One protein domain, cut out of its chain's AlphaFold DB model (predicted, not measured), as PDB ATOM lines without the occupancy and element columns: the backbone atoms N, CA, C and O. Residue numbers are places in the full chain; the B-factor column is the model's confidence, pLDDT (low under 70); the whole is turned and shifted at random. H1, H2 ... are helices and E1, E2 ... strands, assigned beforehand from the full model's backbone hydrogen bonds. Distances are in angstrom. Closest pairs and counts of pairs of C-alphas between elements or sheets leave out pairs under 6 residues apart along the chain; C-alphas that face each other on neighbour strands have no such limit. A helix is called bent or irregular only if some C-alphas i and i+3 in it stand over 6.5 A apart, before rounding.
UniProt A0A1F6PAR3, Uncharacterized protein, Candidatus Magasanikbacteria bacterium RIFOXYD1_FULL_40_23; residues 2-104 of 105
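This is residues 2 to 104 of the 105 residues of an uncharacterized protein of Candidatus Magasanikbacteria bacterium RIFOXYD1_FULL_40_23 (UniProt A0A1F6PAR3). A strongly twisted sheet of four strands has helices over one face, with H1 running along its E4 side, H2 crossing its E2 side and short H5 set between them, while no helix lies over the other face. H3 and little H4 sit at one end of the sheet, where E2 ends and E3 begins. The printed part has 103 residues, in the order H1 E1 H2 E2 H3 H4 E3 H5 E4; the sheet runs E2 E3 E1 E4, antiparallel throughout, and the class is mixed, helices and strands. The whole is compact and rounded, with a radius of gyration of the C-alphas of 12.5 A and spans of 35 by 30 by 21 A.

In the sheet, E1 is residues 23 to 28, 15.8 A long, E2 residues 48 to 50, E3 residues 74 to 79, 15.9 A, and E4 residues 98 to 103, ending with C-alpha 103 at (91.501, 85.432, 86.330). H1, residues 2 to 19, begins with C-alpha 2 at (97.712, 93.095, 68.482) and is 26.5 A long. H2 is residues 30 to 44, 23.2 A; it is irregular, with C-alphas 31 and 34 7.6 A apart. H3 is residues 52 to 64, 18.5 A, H4 residues 70 to 73, and H5 residues 85 to 92, 10.3 A.

Inner strands E3 and E1 pair through N 26 and O 75, 3.0 A. Edge strand E4 pairs with E1 through N 27 and O 100, 2.8 A, and edge strand E2 with E3 through N 49 and O 78, 2.9 A. H1 makes two layers with the sheet, a helix on one face: its height is 8.6 A, over E1 and E4, along the strands at 18 degrees to E4 on the local plane. H2, on the same face, has a height of 8.2 A and runs across the strands, only just over E2 and E3, with 3 of its C-alphas falling on each. E1, H2, E2 and E3, H5, E4 are split strand-helix-strand units, two strands joined through a helix with another strand between them in the sheet, E3 in the first and E1 in the second, and both crossovers are right-handed. H5 only grazes the sheet; H1, with residues 7 to 14 alone, touches it at a steep tilt of 42 degrees, opposite ways, the closest C-alphas being those of Ile 10 and Val 89, 6.6 A. H3 stands at the sheet's level, at a height of 1.8 A, and touches H2, closest at the C-alphas of Arg 62 and Ile 33, 6.6 A. H4 only grazes the sheet. In H1, H3 and H5 every O i to N i+4 pair is within hydrogen-bond range, in H2 6 of 11; H4 is too short for such a pair.

The C-alphas farthest apart are those of Lys 19 and Thr 64, 36.4 A. The printed part has no cut, and its links between named elements are tight. The mean pLDDT of the printed part is 93.5; residues 2 to 3 are under 70.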
ATOM      1  N   LEU A   2      98.868  93.545  67.675       60.09
ATOM      2  CA  LEU A   2      97.712  93.095  68.482       60.09
ATOM      3  C   LEU A   2      97.873  91.687  69.092       60.09
ATOM      4  O   LEU A   2      97.420  91.450  70.206       60.09
ATOM      5  N   GLU A   3      98.542  90.762  68.396       62.81
ATOM      6  CA  GLU A   3      98.748  89.389  68.894       62.81
ATOM      7  C   GLU A   3      99.661  89.329  70.128       62.81
ATOM      8  O   GLU A   3      99.358  88.603  71.069       62.81
ATOM      9  N   ALA A   4     100.720  90.147  70.165       72.00
ATOM     10  CA  ALA A   4     101.619  90.233  71.319       72.00
ATOM     11  C   ALA A   4     100.883  90.745  72.570       72.00
ATOM     12  O   ALA A   4     101.027  90.183  73.648       72.00
ATOM     13  N   GLN A   5     100.006  91.744  72.409       82.25
ATOM     14  CA  GLN A   5      99.215  92.285  73.519       82.25
ATOM     15  C   GLN A   5      98.222  91.264  74.093       82.25
ATOM     16  O   GLN A   5      98.069  91.183  75.309       82.25
ATOM     17  N   MET A   6      97.550  90.478  73.244       88.94
ATOM     18  CA  MET A   6      96.632  89.433  73.716       88.94
ATOM     19  C   MET A   6      97.390  88.288  74.396       88.94
ATOM     20  O   MET A   6      96.953  87.784  75.426       88.94
ATOM     21  N   GLN A   7      98.544  87.894  73.857       92.12
ATOM     22  CA  GLN A   7      99.389  86.881  74.484       92.12
ATOM     23  C   GLN A   7      99.802  87.286  75.905       92.12
ATOM     24  O   GLN A   7      99.630  86.490  76.826       92.12
ATOM     25  N   ASP A   8     100.258  88.525  76.101       92.06
ATOM     26  CA  ASP A   8     100.634  89.032  77.425       92.06
ATOM     27  C   ASP A   8      99.442  89.038  78.399       92.06
ATOM     28  O   ASP A   8      99.580  88.673  79.568       92.06
ATOM     29  N   GLN A   9      98.245  89.401  77.917       92.94
ATOM     30  CA  GLN A   9      97.014  89.341  78.715       92.94
ATOM     31  C   GLN A   9      96.665  87.909  79.131       92.94
ATOM     32  O   GLN A   9      96.301  87.686  80.287       92.94
ATOM     33  N   ILE A  10      96.806  86.942  78.218       94.88
ATOM     34  CA  ILE A  10      96.584  85.526  78.517       94.88
ATOM     35  C   ILE A  10      97.572  85.060  79.585       94.88
ATOM     36  O   ILE A  10      97.141  84.520  80.600       94.88
ATOM     37  N   VAL A  11      98.871  85.302  79.390       96.06
ATOM     38  CA  VAL A  11      99.915  84.884  80.339       96.06
ATOM     39  C   VAL A  11      99.639  85.459  81.725       96.06
ATOM     40  O   VAL A  11      99.570  84.710  82.696       96.06
ATOM     41  N   LYS A  12      99.370  86.765  81.818       96.06
ATOM     42  CA  LYS A  12      99.077  87.417  83.097       96.06
ATOM     43  C   LYS A  12      97.841  86.828  83.787       96.06
ATOM     44  O   LYS A  12      97.874  86.566  84.988       96.06
ATOM     45  N   ALA A  13      96.754  86.607  83.047       96.94
ATOM     46  CA  ALA A  13      95.540  86.019  83.609       96.94
ATOM     47  C   ALA A  13      95.769  84.577  84.094       96.94
ATOM     48  O   ALA A  13      95.239  84.189  85.133       96.94
ATOM     49  N   LEU A  14      96.578  83.789  83.380       96.88
ATOM     50  CA  LEU A  14      96.931  82.433  83.799       96.88
ATOM     51  C   LEU A  14      97.793  82.437  85.064       96.88
ATOM     52  O   LEU A  14      97.493  81.693  85.994       96.88
ATOM     53  N   GLU A  15      98.804  83.303  85.150       96.06
ATOM     54  CA  GLU A  15      99.634  83.438  86.354       96.06
ATOM     55  C   GLU A  15      98.812  83.829  87.590       96.06
ATOM     56  O   GLU A  15      99.045  83.312  88.685       96.06
ATOM     57  N   GLU A  16      97.850  84.743  87.431       96.75
ATOM     58  CA  GLU A  16      96.924  85.121  88.501       96.75
ATOM     59  C   GLU A  16      96.004  83.950  88.883       96.75
ATOM     60  O   GLU A  16      95.834  83.662  90.070       96.75
ATOM     61  N   ALA A  17      95.451  83.232  87.901       97.06
ATOM     62  CA  ALA A  17      94.577  82.089  88.145       97.06
ATOM     63  C   ALA A  17      95.303  80.940  88.858       97.06
ATOM     64  O   ALA A  17      94.749  80.367  89.798       97.06
ATOM     65  N   LEU A  18      96.542  80.632  88.465       95.00
ATOM     66  CA  LEU A  18      97.365  79.569  89.057       95.00
ATOM     67  C   LEU A  18      97.735  79.839  90.523       95.00
ATOM     68  O   LEU A  18      97.945  78.894  91.280       95.00
ATOM     69  N   LYS A  19      97.771  81.110  90.942       94.44
ATOM     70  CA  LYS A  19      97.968  81.514  92.346       94.44
ATOM     71  C   LYS A  19      96.667  81.525  93.159       94.44
ATOM     72  O   LYS A  19      96.722  81.639  94.381       94.44
ATOM     73  N   GLY A  20      95.517  81.463  92.492       93.62
ATOM     74  CA  GLY A  20      94.193  81.599  93.090       93.62
ATOM     75  C   GLY A  20      93.319  80.373  92.855       93.62
ATOM     76  O   GLY A  20      93.703  79.240  93.134       93.62
ATOM     77  N   LYS A  21      92.111  80.602  92.332       94.19
ATOM     78  CA  LYS A  21      91.078  79.570  92.151       94.19
ATOM     79  C   LYS A  21      91.342  78.593  91.001       94.19
ATOM     80  O   LYS A  21      90.483  77.761  90.728       94.19
ATOM     81  N   LYS A  22      92.476  78.708  90.299       96.88
ATOM     82  CA  LYS A  22      92.772  77.969  89.062       96.88
ATOM     83  C   LYS A  22      91.658  78.120  88.018       96.88
ATOM     84  O   LYS A  22      91.330  77.177  87.310       96.88
ATOM     85  N   GLN A  23      91.049  79.303  87.927       97.94
ATOM     86  CA  GLN A  23      89.953  79.574  86.998       97.94
ATOM     87  C   GLN A  23      90.182  80.866  86.227       97.94
ATOM     88  O   GLN A  23      90.562  81.888  86.799       97.94
ATOM     89  N   VAL A  24      89.885  80.821  84.930       97.88
ATOM     90  CA  VAL A  24      89.852  81.992  84.055       97.88
ATOM     91  C   VAL A  24      88.493  82.105  83.387       97.88
ATOM     92  O   VAL A  24      87.895  81.117  82.962       97.88
ATOM     93  N   LYS A  25      88.004  83.333  83.273       97.69
ATOM     94  CA  LYS A  25      86.856  83.679  82.447       97.69
ATOM     95  C   LYS A  25      87.376  84.142  81.096       97.69
ATOM     96  O   LYS A  25      88.140  85.104  81.028       97.69
ATOM     97  N   VAL A  26      86.965  83.466  80.033       96.75
ATOM     98  CA  VAL A  26      87.339  83.808  78.656       96.75
ATOM     99  C   VAL A  26      86.114  84.273  77.894       96.75
ATOM    100  O   VAL A  26      85.041  83.699  78.055       96.75
ATOM    101  N   THR A  27      86.276  85.286  77.050       97.06
ATOM    102  CA  THR A  27      85.283  85.687  76.053       97.06
ATOM    103  C   THR A  27      85.896  85.511  74.671       97.06
ATOM    104  O   THR A  27      86.883  86.165  74.341       97.06
ATOM    105  N   PHE A  28      85.318  84.625  73.868       96.00
ATOM    106  CA  PHE A  28      85.733  84.360  72.493       96.00
ATOM    107  C   PHE A  28      85.208  85.430  71.537       96.00
ATOM    108  O   PHE A  28      84.130  85.996  71.744       96.00
ATOM    109  N   LYS A  29      85.932  85.679  70.449       95.06
ATOM    110  CA  LYS A  29      85.416  86.499  69.347       95.06
ATOM    111  C   LYS A  29      84.321  85.773  68.569       95.06
ATOM    112  O   LYS A  29      84.233  84.547  68.593       95.06
ATOM    113  N   LYS A  30      83.498  86.526  67.835       94.50
ATOM    114  CA  LYS A  30      82.387  85.961  67.047       94.50
ATOM    115  C   LYS A  30      82.891  84.983  65.982       94.50
ATOM    116  O   LYS A  30      82.314  83.920  65.799       94.50
ATOM    117  N   GLU A  31      84.014  85.305  65.360       93.56
ATOM    118  CA  GLU A  31      84.674  84.527  64.315       93.56
ATOM    119  C   GLU A  31      85.489  83.324  64.828       93.56
ATOM    120  O   GLU A  31      85.953  82.528  64.020       93.56
ATOM    121  N   ALA A  32      85.645  83.154  66.147       94.31
ATOM    122  CA  ALA A  32      86.513  82.128  66.738       94.31
ATOM    123  C   ALA A  32      85.890  80.717  66.806       94.31
ATOM    124  O   ALA A  32      86.508  79.800  67.347       94.31
ATOM    125  N   ILE A  33      84.679  80.510  66.271       94.56
ATOM    126  CA  ILE A  33      83.986  79.206  66.301       94.56
ATOM    127  C   ILE A  33      84.847  78.058  65.735       94.56
ATOM    128  O   ILE A  33      84.927  77.013  66.388       94.56
ATOM    129  N   PRO A  34      85.556  78.212  64.594       91.94
ATOM    130  CA  PRO A  34      86.417  77.151  64.063       91.94
ATOM    131  C   PRO A  34      87.559  76.760  65.010       91.94
ATOM    132  O   PRO A  34      88.028  75.622  64.988       91.94
ATOM    133  N   ASP A  35      88.003  77.682  65.866       91.62
ATOM    134  CA  ASP A  35      89.109  77.475  66.800       91.62
ATOM    135  C   ASP A  35      88.662  76.801  68.115       91.62
ATOM    136  O   ASP A  35      89.496  76.289  68.865       91.62
ATOM    137  N   LEU A  36      87.349  76.664  68.358       93.38
ATOM    138  CA  LEU A  36      86.789  75.935  69.511       93.38
ATOM    139  C   LEU A  36      87.150  74.443  69.531       93.38
ATOM    140  O   LEU A  36      87.052  73.780  70.571       93.38
ATOM    141  N   GLN A  37      87.613  73.901  68.403       92.25
ATOM    142  CA  GLN A  37      88.198  72.564  68.355       92.25
ATOM    143  C   GLN A  37      89.428  72.430  69.265       92.25
ATOM    144  O   GLN A  37      89.624  71.372  69.859       92.25
ATOM    145  N   TYR A  38      90.226  73.493  69.436       92.62
ATOM    146  CA  TYR A  38      91.393  73.460  70.318       92.62
ATOM    147  C   TYR A  38      90.976  73.386  71.783       92.62
ATOM    148  O   TYR A  38      91.528  72.574  72.519       92.62
ATOM    149  N   LEU A  39      89.955  74.154  72.183       94.62
ATOM    150  CA  LEU A  39      89.379  74.055  73.525       94.62
ATOM    151  C   LEU A  39      88.837  72.646  73.787       94.62
ATOM    152  O   LEU A  39      89.112  72.054  74.825       94.62
ATOM    153  N   SER A  40      88.126  72.075  72.811       94.31
ATOM    154  CA  SER A  40      87.611  70.704  72.907       94.31
ATOM    155  C   SER A  40      88.743  69.678  73.059       94.31
ATOM    156  O   SER A  40      88.630  68.756  73.863       94.31
ATOM    157  N   GLY A  41      89.850  69.857  72.333       93.94
ATOM    158  CA  GLY A  41      91.047  69.026  72.467       93.94
ATOM    159  C   GLY A  41      91.718  69.155  73.837       93.94
ATOM    160  O   GLY A  41      92.122  68.148  74.407       93.94
ATOM    161  N   MET A  42      91.782  70.364  74.406       95.88
ATOM    162  CA  MET A  42      92.313  70.582  75.758       95.88
ATOM    163  C   MET A  42      91.455  69.914  76.835       95.88
ATOM    164  O   MET A  42      92.003  69.363  77.785       95.88
ATOM    165  N   ILE A  43      90.128  69.936  76.674       96.12
ATOM    166  CA  ILE A  43      89.196  69.239  77.570       96.12
ATOM    167  C   ILE A  43      89.387  67.725  77.452       96.12
ATOM    168  O   ILE A  43      89.560  67.049  78.460       96.12
ATOM    169  N   GLY A  44      89.417  67.191  76.226       94.94
ATOM    170  CA  GLY A  44      89.623  65.759  75.987       94.94
ATOM    171  C   GLY A  44      90.991  65.247  76.450       94.94
ATOM    172  O   GLY A  44      91.099  64.100  76.871       94.94
ATOM    173  N   GLY A  45      92.018  66.100  76.415       94.62
ATOM    174  CA  GLY A  45      93.349  65.814  76.956       94.62
ATOM    175  C   GLY A  45      93.481  66.039  78.465       94.62
ATOM    176  O   GLY A  45      94.546  65.788  79.015       94.62
ATOM    177  N   GLY A  46      92.431  66.523  79.137       96.56
ATOM    178  CA  GLY A  46      92.430  66.750  80.581       96.56
ATOM    179  C   GLY A  46      93.229  67.968  81.048       96.56
ATOM    180  O   GLY A  46      93.447  68.094  82.243       96.56
ATOM    181  N   TYR A  47      93.646  68.873  80.157       97.12
ATOM    182  CA  TYR A  47      94.405  70.083  80.511       97.12
ATOM    183  C   TYR A  47      93.528  71.131  81.198       97.12
ATOM    184  O   TYR A  47      93.958  71.819  82.126       97.12
ATOM    185  N   VAL A  48      92.280  71.243  80.746       97.62
ATOM    186  CA  VAL A  48      91.283  72.171  81.280       97.62
ATOM    187  C   VAL A  48      89.943  71.471  81.448       97.62
ATOM    188  O   VAL A  48      89.672  70.460  80.804       97.62
ATOM    189  N   SER A  49      89.073  72.036  82.275       97.75
ATOM    190  CA  SER A  49      87.684  71.600  82.387       97.75
ATOM    191  C   SER A  49      86.720  72.778  82.309       97.75
ATOM    192  O   SER A  49      87.072  73.929  82.572       97.75
ATOM    193  N   LEU A  50      85.491  72.465  81.912       97.19
ATOM    194  CA  LEU A  50      84.362  73.382  81.827       97.19
ATOM    195  C   LEU A  50      83.230  72.861  82.708       97.19
ATOM    196  O   LEU A  50      83.111  71.647  82.914       97.19
ATOM    197  N   SER A  51      82.357  73.763  83.157       95.88
ATOM    198  CA  SER A  51      81.084  73.368  83.764       95.88
ATOM    199  C   SER A  51      80.252  72.520  82.788       95.88
ATOM    200  O   SER A  51      80.414  72.615  81.569       95.88
ATOM    201  N   ALA A  52      79.343  71.689  83.303       94.44
ATOM    202  CA  ALA A  52      78.486  70.858  82.453       94.44
ATOM    203  C   ALA A  52      77.651  71.699  81.469       94.44
ATOM    204  O   ALA A  52      77.394  71.264  80.347       94.44
ATOM    205  N   ASP A  53      77.252  72.904  81.871       95.00
ATOM    206  CA  ASP A  53      76.481  73.800  81.015       95.00
ATOM    207  C   ASP A  53      77.359  74.481  79.962       95.00
ATOM    208  O   ASP A  53      76.978  74.491  78.792       95.00
ATOM    209  N   ASP A  54      78.572  74.922  80.309       95.50
ATOM    210  CA  ASP A  54      79.522  75.457  79.320       95.50
ATOM    211  C   ASP A  54      79.923  74.398  78.281       95.50
ATOM    212  O   ASP A  54      80.060  74.712  77.100       95.50
ATOM    213  N   GLN A  55      80.049  73.124  78.678       95.19
ATOM    214  CA  GLN A  55      80.296  72.027  77.733       95.19
ATOM    215  C   GLN A  55      79.128  71.827  76.759       95.19
ATOM    216  O   GLN A  55      79.353  71.618  75.566       95.19
ATOM    217  N   LYS A  56      77.879  71.920  77.239       95.25
ATOM    218  CA  LYS A  56      76.695  71.861  76.365       95.25
ATOM    219  C   LYS A  56      76.665  73.046  75.408       95.25
ATOM    220  O   LYS A  56      76.424  72.842  74.221       95.25
ATOM    221  N   ILE A  57      76.935  74.259  75.898       95.69
ATOM    222  CA  ILE A  57      77.003  75.469  75.067       95.69
ATOM    223  C   ILE A  57      78.068  75.291  73.987       95.69
ATOM    224  O   ILE A  57      77.767  75.462  72.810       95.69
ATOM    225  N   LEU A  58      79.280  74.868  74.359       95.81
ATOM    226  CA  LEU A  58      80.365  74.582  73.421       95.81
ATOM    227  C   LEU A  58      79.936  73.571  72.347       95.81
ATOM    228  O   LEU A  58      80.196  73.783  71.162       95.81
ATOM    229  N   GLY A  59      79.259  72.491  72.746       94.81
ATOM    230  CA  GLY A  59      78.731  71.484  71.825       94.81
ATOM    231  C   GLY A  59      77.701  72.051  70.846       94.81
ATOM    232  O   GLY A  59      77.823  71.831  69.642       94.81
ATOM    233  N   ILE A  60      76.728  72.822  71.344       95.62
ATOM    234  CA  ILE A  60      75.691  73.460  70.522       95.62
ATOM    235  C   ILE A  60      76.323  74.445  69.542       95.62
ATOM    236  O   ILE A  60      76.078  74.319  68.348       95.62
ATOM    237  N   VAL A  61      77.180  75.358  70.012       96.56
ATOM    238  CA  VAL A  61      77.832  76.373  69.166       96.56
ATOM    239  C   VAL A  61      78.634  75.724  68.045       96.56
ATOM    240  O   VAL A  61      78.575  76.167  66.901       96.56
ATOM    241  N   ARG A  62      79.371  74.647  68.342       94.56
ATOM    242  CA  ARG A  62      80.128  73.912  67.320       94.56
ATOM    243  C   ARG A  62      79.222  73.188  66.325       94.56
ATOM    244  O   ARG A  62      79.590  73.084  65.161       94.56
ATOM    245  N   PHE A  63      78.076  72.680  66.772       94.38
ATOM    246  CA  PHE A  63      77.119  71.981  65.915       94.38
ATOM    247  C   PHE A  63      76.349  72.941  64.999       94.38
ATOM    248  O   PHE A  63      76.193  72.667  63.813       94.38
ATOM    249  N   THR A  64      75.885  74.071  65.533       96.12
ATOM    250  CA  THR A  64      75.120  75.080  64.784       96.12
ATOM    251  C   THR A  64      76.009  76.050  64.013       96.12
ATOM    252  O   THR A  64      75.516  76.756  63.137       96.12
ATOM    253  N   ASN A  65      77.305  76.096  64.338       95.12
ATOM    254  CA  ASN A  65      78.248  77.113  63.883       95.12
ATOM    255  C   ASN A  65      77.757  78.548  64.165       95.12
ATOM    256  O   ASN A  65      78.004  79.473  63.392       95.12
ATOM    257  N   ASP A  66      77.041  78.720  65.278       95.69
ATOM    258  CA  ASP A  66      76.469  79.992  65.713       95.69
ATOM    259  C   ASP A  66      76.502  80.088  67.241       95.69
ATOM    260  O   ASP A  66      76.098  79.169  67.953       95.69
ATOM    261  N   TRP A  67      76.947  81.236  67.750       95.62
ATOM    262  CA  TRP A  67      76.892  81.565  69.171       95.62
ATOM    263  C   TRP A  67      75.456  81.687  69.683       95.62
ATOM    264  O   TRP A  67      75.206  81.453  70.866       95.62
ATOM    265  N   GLY A  68      74.514  82.085  68.823       93.56
ATOM    266  CA  GLY A  68      73.110  82.352  69.130       93.56
ATOM    267  C   GLY A  68      72.905  83.614  69.975       93.56
ATOM    268  O   GLY A  68      72.144  84.506  69.610       93.56
ATOM    269  N   ARG A  69      73.591  83.720  71.119       92.44
ATOM    270  CA  ARG A  69      73.580  84.888  72.010       92.44
ATOM    271  C   ARG A  69      75.000  85.244  72.426       92.44
ATOM    272  O   ARG A  69      75.816  84.366  72.673       92.44
ATOM    273  N   ASP A  70      75.271  86.537  72.598       91.56
ATOM    274  CA  ASP A  70      76.623  87.015  72.920       91.56
ATOM    275  C   ASP A  70      77.183  86.460  74.242       91.56
ATOM    276  O   ASP A  70      78.391  86.273  74.355       91.56
ATOM    277  N   HIS A  71      76.339  86.122  75.224       93.44
ATOM    278  CA  HIS A  71      76.821  85.529  76.477       93.44
ATOM    279  C   HIS A  71      77.391  84.116  76.300       93.44
ATOM    280  O   HIS A  71      78.266  83.736  77.069       93.44
ATOM    281  N   ASN A  72      76.977  83.375  75.265       95.88
ATOM    282  CA  ASN A  72      77.514  82.041  74.969       95.88
ATOM    283  C   ASN A  72      78.982  82.086  74.526       95.88
ATOM    284  O   ASN A  72      79.656  81.060  74.525       95.88
ATOM    285  N   ARG A  73      79.497  83.275  74.175       97.00
ATOM    286  CA  ARG A  73      80.922  83.502  73.901       97.00
ATOM    287  C   ARG A  73      81.776  83.489  75.156       97.00
ATOM    288  O   ARG A  73      82.995  83.499  75.045       97.00
ATOM    289  N   THR A  74      81.161  83.552  76.332       97.25
ATOM    290  CA  THR A  74      81.871  83.684  77.598       97.25
ATOM    291  C   THR A  74      81.756  82.406  78.406       97.25
ATOM    292  O   THR A  74      80.650  81.988  78.721       97.25
ATOM    293  N   MET A  75      82.893  81.817  78.765       96.06
ATOM    294  CA  MET A  75      82.964  80.548  79.494       96.06
ATOM    295  C   MET A  75      83.945  80.657  80.657       96.06
ATOM    296  O   MET A  75      84.917  81.418  80.599       96.06
ATOM    297  N   VAL A  76      83.701  79.876  81.709       97.31
ATOM    298  CA  VAL A  76      84.650  79.716  82.814       97.31
ATOM    299  C   VAL A  76      85.444  78.436  82.601       97.31
ATOM    300  O   VAL A  76      84.902  77.334  82.630       97.31
ATOM    301  N   ILE A  77      86.749  78.594  82.412       97.75
ATOM    302  CA  ILE A  77      87.698  77.500  82.241       97.75
ATOM    303  C   ILE A  77      88.403  77.261  83.570       97.75
ATOM    304  O   ILE A  77      88.988  78.180  84.145       97.75
ATOM    305  N   THR A  78      88.377  76.016  84.039       98.25
ATOM    306  CA  THR A  78      89.159  75.572  85.197       98.25
ATOM    307  C   THR A  78      90.446  74.908  84.717       98.25
ATOM    308  O   THR A  78      90.407  73.973  83.915       98.25
ATOM    309  N   LEU A  79      91.583  75.399  85.204       97.81
ATOM    310  CA  LEU A  79      92.916  74.860  84.953       97.81
ATOM    311  C   LEU A  79      93.112  73.630  85.842       97.81
ATOM    312  O   LEU A  79      92.924  73.697  87.058       97.81
ATOM    313  N   THR A  80      93.453  72.499  85.236       97.44
ATOM    314  CA  THR A  80      93.670  71.248  85.974       97.44
ATOM    315  C   THR A  80      95.109  71.144  86.477       97.44
ATOM    316  O   THR A  80      95.950  71.994  86.189       97.44
ATOM    317  N   ASP A  81      95.423  70.063  87.187       94.75
ATOM    318  CA  ASP A  81      96.800  69.769  87.594       94.75
ATOM    319  C   ASP A  81      97.697  69.329  86.422       94.75
ATOM    320  O   ASP A  81      98.918  69.396  86.526       94.75
ATOM    321  N   HIS A  82      97.105  68.937  85.289       94.56
ATOM    322  CA  HIS A  82      97.820  68.628  84.047       94.56
ATOM    323  C   HIS A  82      97.917  69.831  83.105       94.56
ATOM    324  O   HIS A  82      98.303  69.667  81.951       94.56
ATOM    325  N   PHE A  83      97.524  71.024  83.557       97.06
ATOM    326  CA  PHE A  83      97.491  72.212  82.718       97.06
ATOM    327  C   PHE A  83      98.865  72.527  82.106       97.06
ATOM    328  O   PHE A  83      99.866  72.639  82.810       97.06
ATOM    329  N   ASP A  84      98.879  72.721  80.787       94.75
ATOM    330  CA  ASP A  84     100.050  73.126  80.013       94.75
ATOM    331  C   ASP A  84      99.836  74.563  79.521       94.75
ATOM    332  O   ASP A  84      99.006  74.833  78.642       94.75
ATOM    333  N   GLN A  85     100.570  75.492  80.134       95.00
ATOM    334  CA  GLN A  85     100.465  76.916  79.845       95.00
ATOM    335  C   GLN A  85     100.903  77.247  78.417       95.00
ATOM    336  O   GLN A  85     100.209  78.007  77.743       95.00
ATOM    337  N   ASP A  86     102.010  76.680  77.938       92.62
ATOM    338  CA  ASP A  86     102.544  76.990  76.611       92.62
ATOM    339  C   ASP A  86     101.601  76.481  75.523       92.62
ATOM    340  O   ASP A  86     101.321  77.184  74.545       92.62
ATOM    341  N   PHE A  87     101.029  75.292  75.728       92.50
ATOM    342  CA  PHE A  87     100.002  74.762  74.847       92.50
ATOM    343  C   PHE A  87      98.747  75.640  74.842       92.50
ATOM    344  O   PHE A  87      98.229  75.957  73.767       92.50
ATOM    345  N   PHE A  88      98.266  76.075  76.009       94.44
ATOM    346  CA  PHE A  88      97.096  76.949  76.091       94.44
ATOM    347  C   PHE A  88      97.344  78.292  75.404       94.44
ATOM    348  O   PHE A  88      96.592  78.675  74.503       94.44
ATOM    349  N   VAL A  89      98.420  78.984  75.787       93.75
ATOM    350  CA  VAL A  89      98.807  80.283  75.230       93.75
ATOM    351  C   VAL A  89      98.970  80.164  73.721       93.75
ATOM    352  O   VAL A  89      98.331  80.910  72.987       93.75
ATOM    353  N   GLY A  90      99.727  79.175  73.240       90.81
ATOM    354  CA  GLY A  90      99.991  78.987  71.815       90.81
ATOM    355  C   GLY A  90      98.748  78.696  70.968       90.81
ATOM    356  O   GLY A  90      98.760  78.948  69.763       90.81
ATOM    357  N   ARG A  91      97.661  78.180  71.553       91.25
ATOM    358  CA  ARG A  91      96.389  77.963  70.840       91.25
ATOM    359  C   ARG A  91      95.427  79.136  70.969       91.25
ATOM    360  O   ARG A  91      94.742  79.433  69.999       91.25
ATOM    361  N   MET A  92      95.394  79.797  72.123       90.94
ATOM    362  CA  MET A  92      94.437  80.869  72.419       90.94
ATOM    363  C   MET A  92      94.929  82.261  72.002       90.94
ATOM    364  O   MET A  92      94.120  83.165  71.798       90.94
ATOM    365  N   SER A  93      96.237  82.460  71.830       88.12
ATOM    366  CA  SER A  93      96.780  83.686  71.228       88.12
ATOM    367  C   SER A  93      96.800  83.614  69.699       88.12
ATOM    368  O   SER A  93      96.685  84.639  69.020       88.12
ATOM    369  N   ARG A  94      96.900  82.401  69.136       79.00
ATOM    370  CA  ARG A  94      96.957  82.173  67.690       79.00
ATOM    371  C   ARG A  94      95.689  82.701  67.032       79.00
ATOM    372  O   ARG A  94      94.593  82.328  67.426       79.00
ATOM    373  N   ARG A  95      95.845  83.559  66.016       72.94
ATOM    374  CA  ARG A  95      94.738  84.224  65.296       72.94
ATOM    375  C   ARG A  95      93.868  85.135  66.164       72.94
ATOM    376  O   ARG A  95      92.819  85.575  65.701       72.94
ATOM    377  N   ASN A  96      94.311  85.471  67.379       80.94
ATOM    378  CA  ASN A  96      93.611  86.395  68.266       80.94
ATOM    379  C   ASN A  96      92.152  85.952  68.519       80.94
ATOM    380  O   ASN A  96      91.221  86.711  68.253       80.94
ATOM    381  N   VAL A  97      91.961  84.701  68.961       91.75
ATOM    382  CA  VAL A  97      90.632  84.067  69.124       91.75
ATOM    383  C   VAL A  97      89.841  84.594  70.319       91.75
ATOM    384  O   VAL A  97      88.614  84.475  70.360       91.75
ATOM    385  N   LEU A  98      90.529  85.190  71.291       94.62
ATOM    386  CA  LEU A  98      89.908  85.789  72.463       94.62
ATOM    387  C   LEU A  98      89.646  87.278  72.232       94.62
ATOM    388  O   LEU A  98      90.451  88.001  71.652       94.62
ATOM    389  N   GLU A  99      88.495  87.733  72.705       94.88
ATOM    390  CA  GLU A  99      88.191  89.148  72.912       94.88
ATOM    391  C   GLU A  99      88.685  89.595  74.292       94.88
ATOM    392  O   GLU A  99      89.165  90.715  74.451       94.88
ATOM    393  N   LYS A 100      88.573  88.709  75.291       95.69
ATOM    394  CA  LYS A 100      88.901  89.000  76.687       95.69
ATOM    395  C   LYS A 100      89.307  87.739  77.446       95.69
ATOM    396  O   LYS A 100      88.765  86.662  77.195       95.69
ATOM    397  N   ILE A 101      90.198  87.894  78.422       97.19
ATOM    398  CA  ILE A 101      90.534  86.867  79.412       97.19
ATOM    399  C   ILE A 101      90.824  87.508  80.770       97.19
ATOM    400  O   ILE A 101      91.485  88.542  80.842       97.19
ATOM    401  N   GLU A 102      90.312  86.907  81.844       97.31
ATOM    402  CA  GLU A 102      90.467  87.406  83.214       97.31
ATOM    403  C   GLU A 102      90.578  86.248  84.211       97.31
ATOM    404  O   GLU A 102      89.835  85.271  84.113       97.31
ATOM    405  N   ALA A 103      91.460  86.364  85.206       97.12
ATOM    406  CA  ALA A 103      91.501  85.432  86.330       97.12
ATOM    407  C   ALA A 103      90.289  85.628  87.252       97.12
ATOM    408  O   ALA A 103      89.904  86.761  87.558       97.12
ATOM    409  N   ILE A 104      89.711  84.529  87.738       95.44
ATOM    410  CA  ILE A 104      88.656  84.572  88.755       95.44
ATOM    411  C   ILE A 104      89.307  84.544  90.141       95.44
ATOM    412  O   ILE A 104      90.060  83.624  90.467       95.44
TER     413      ILE A 104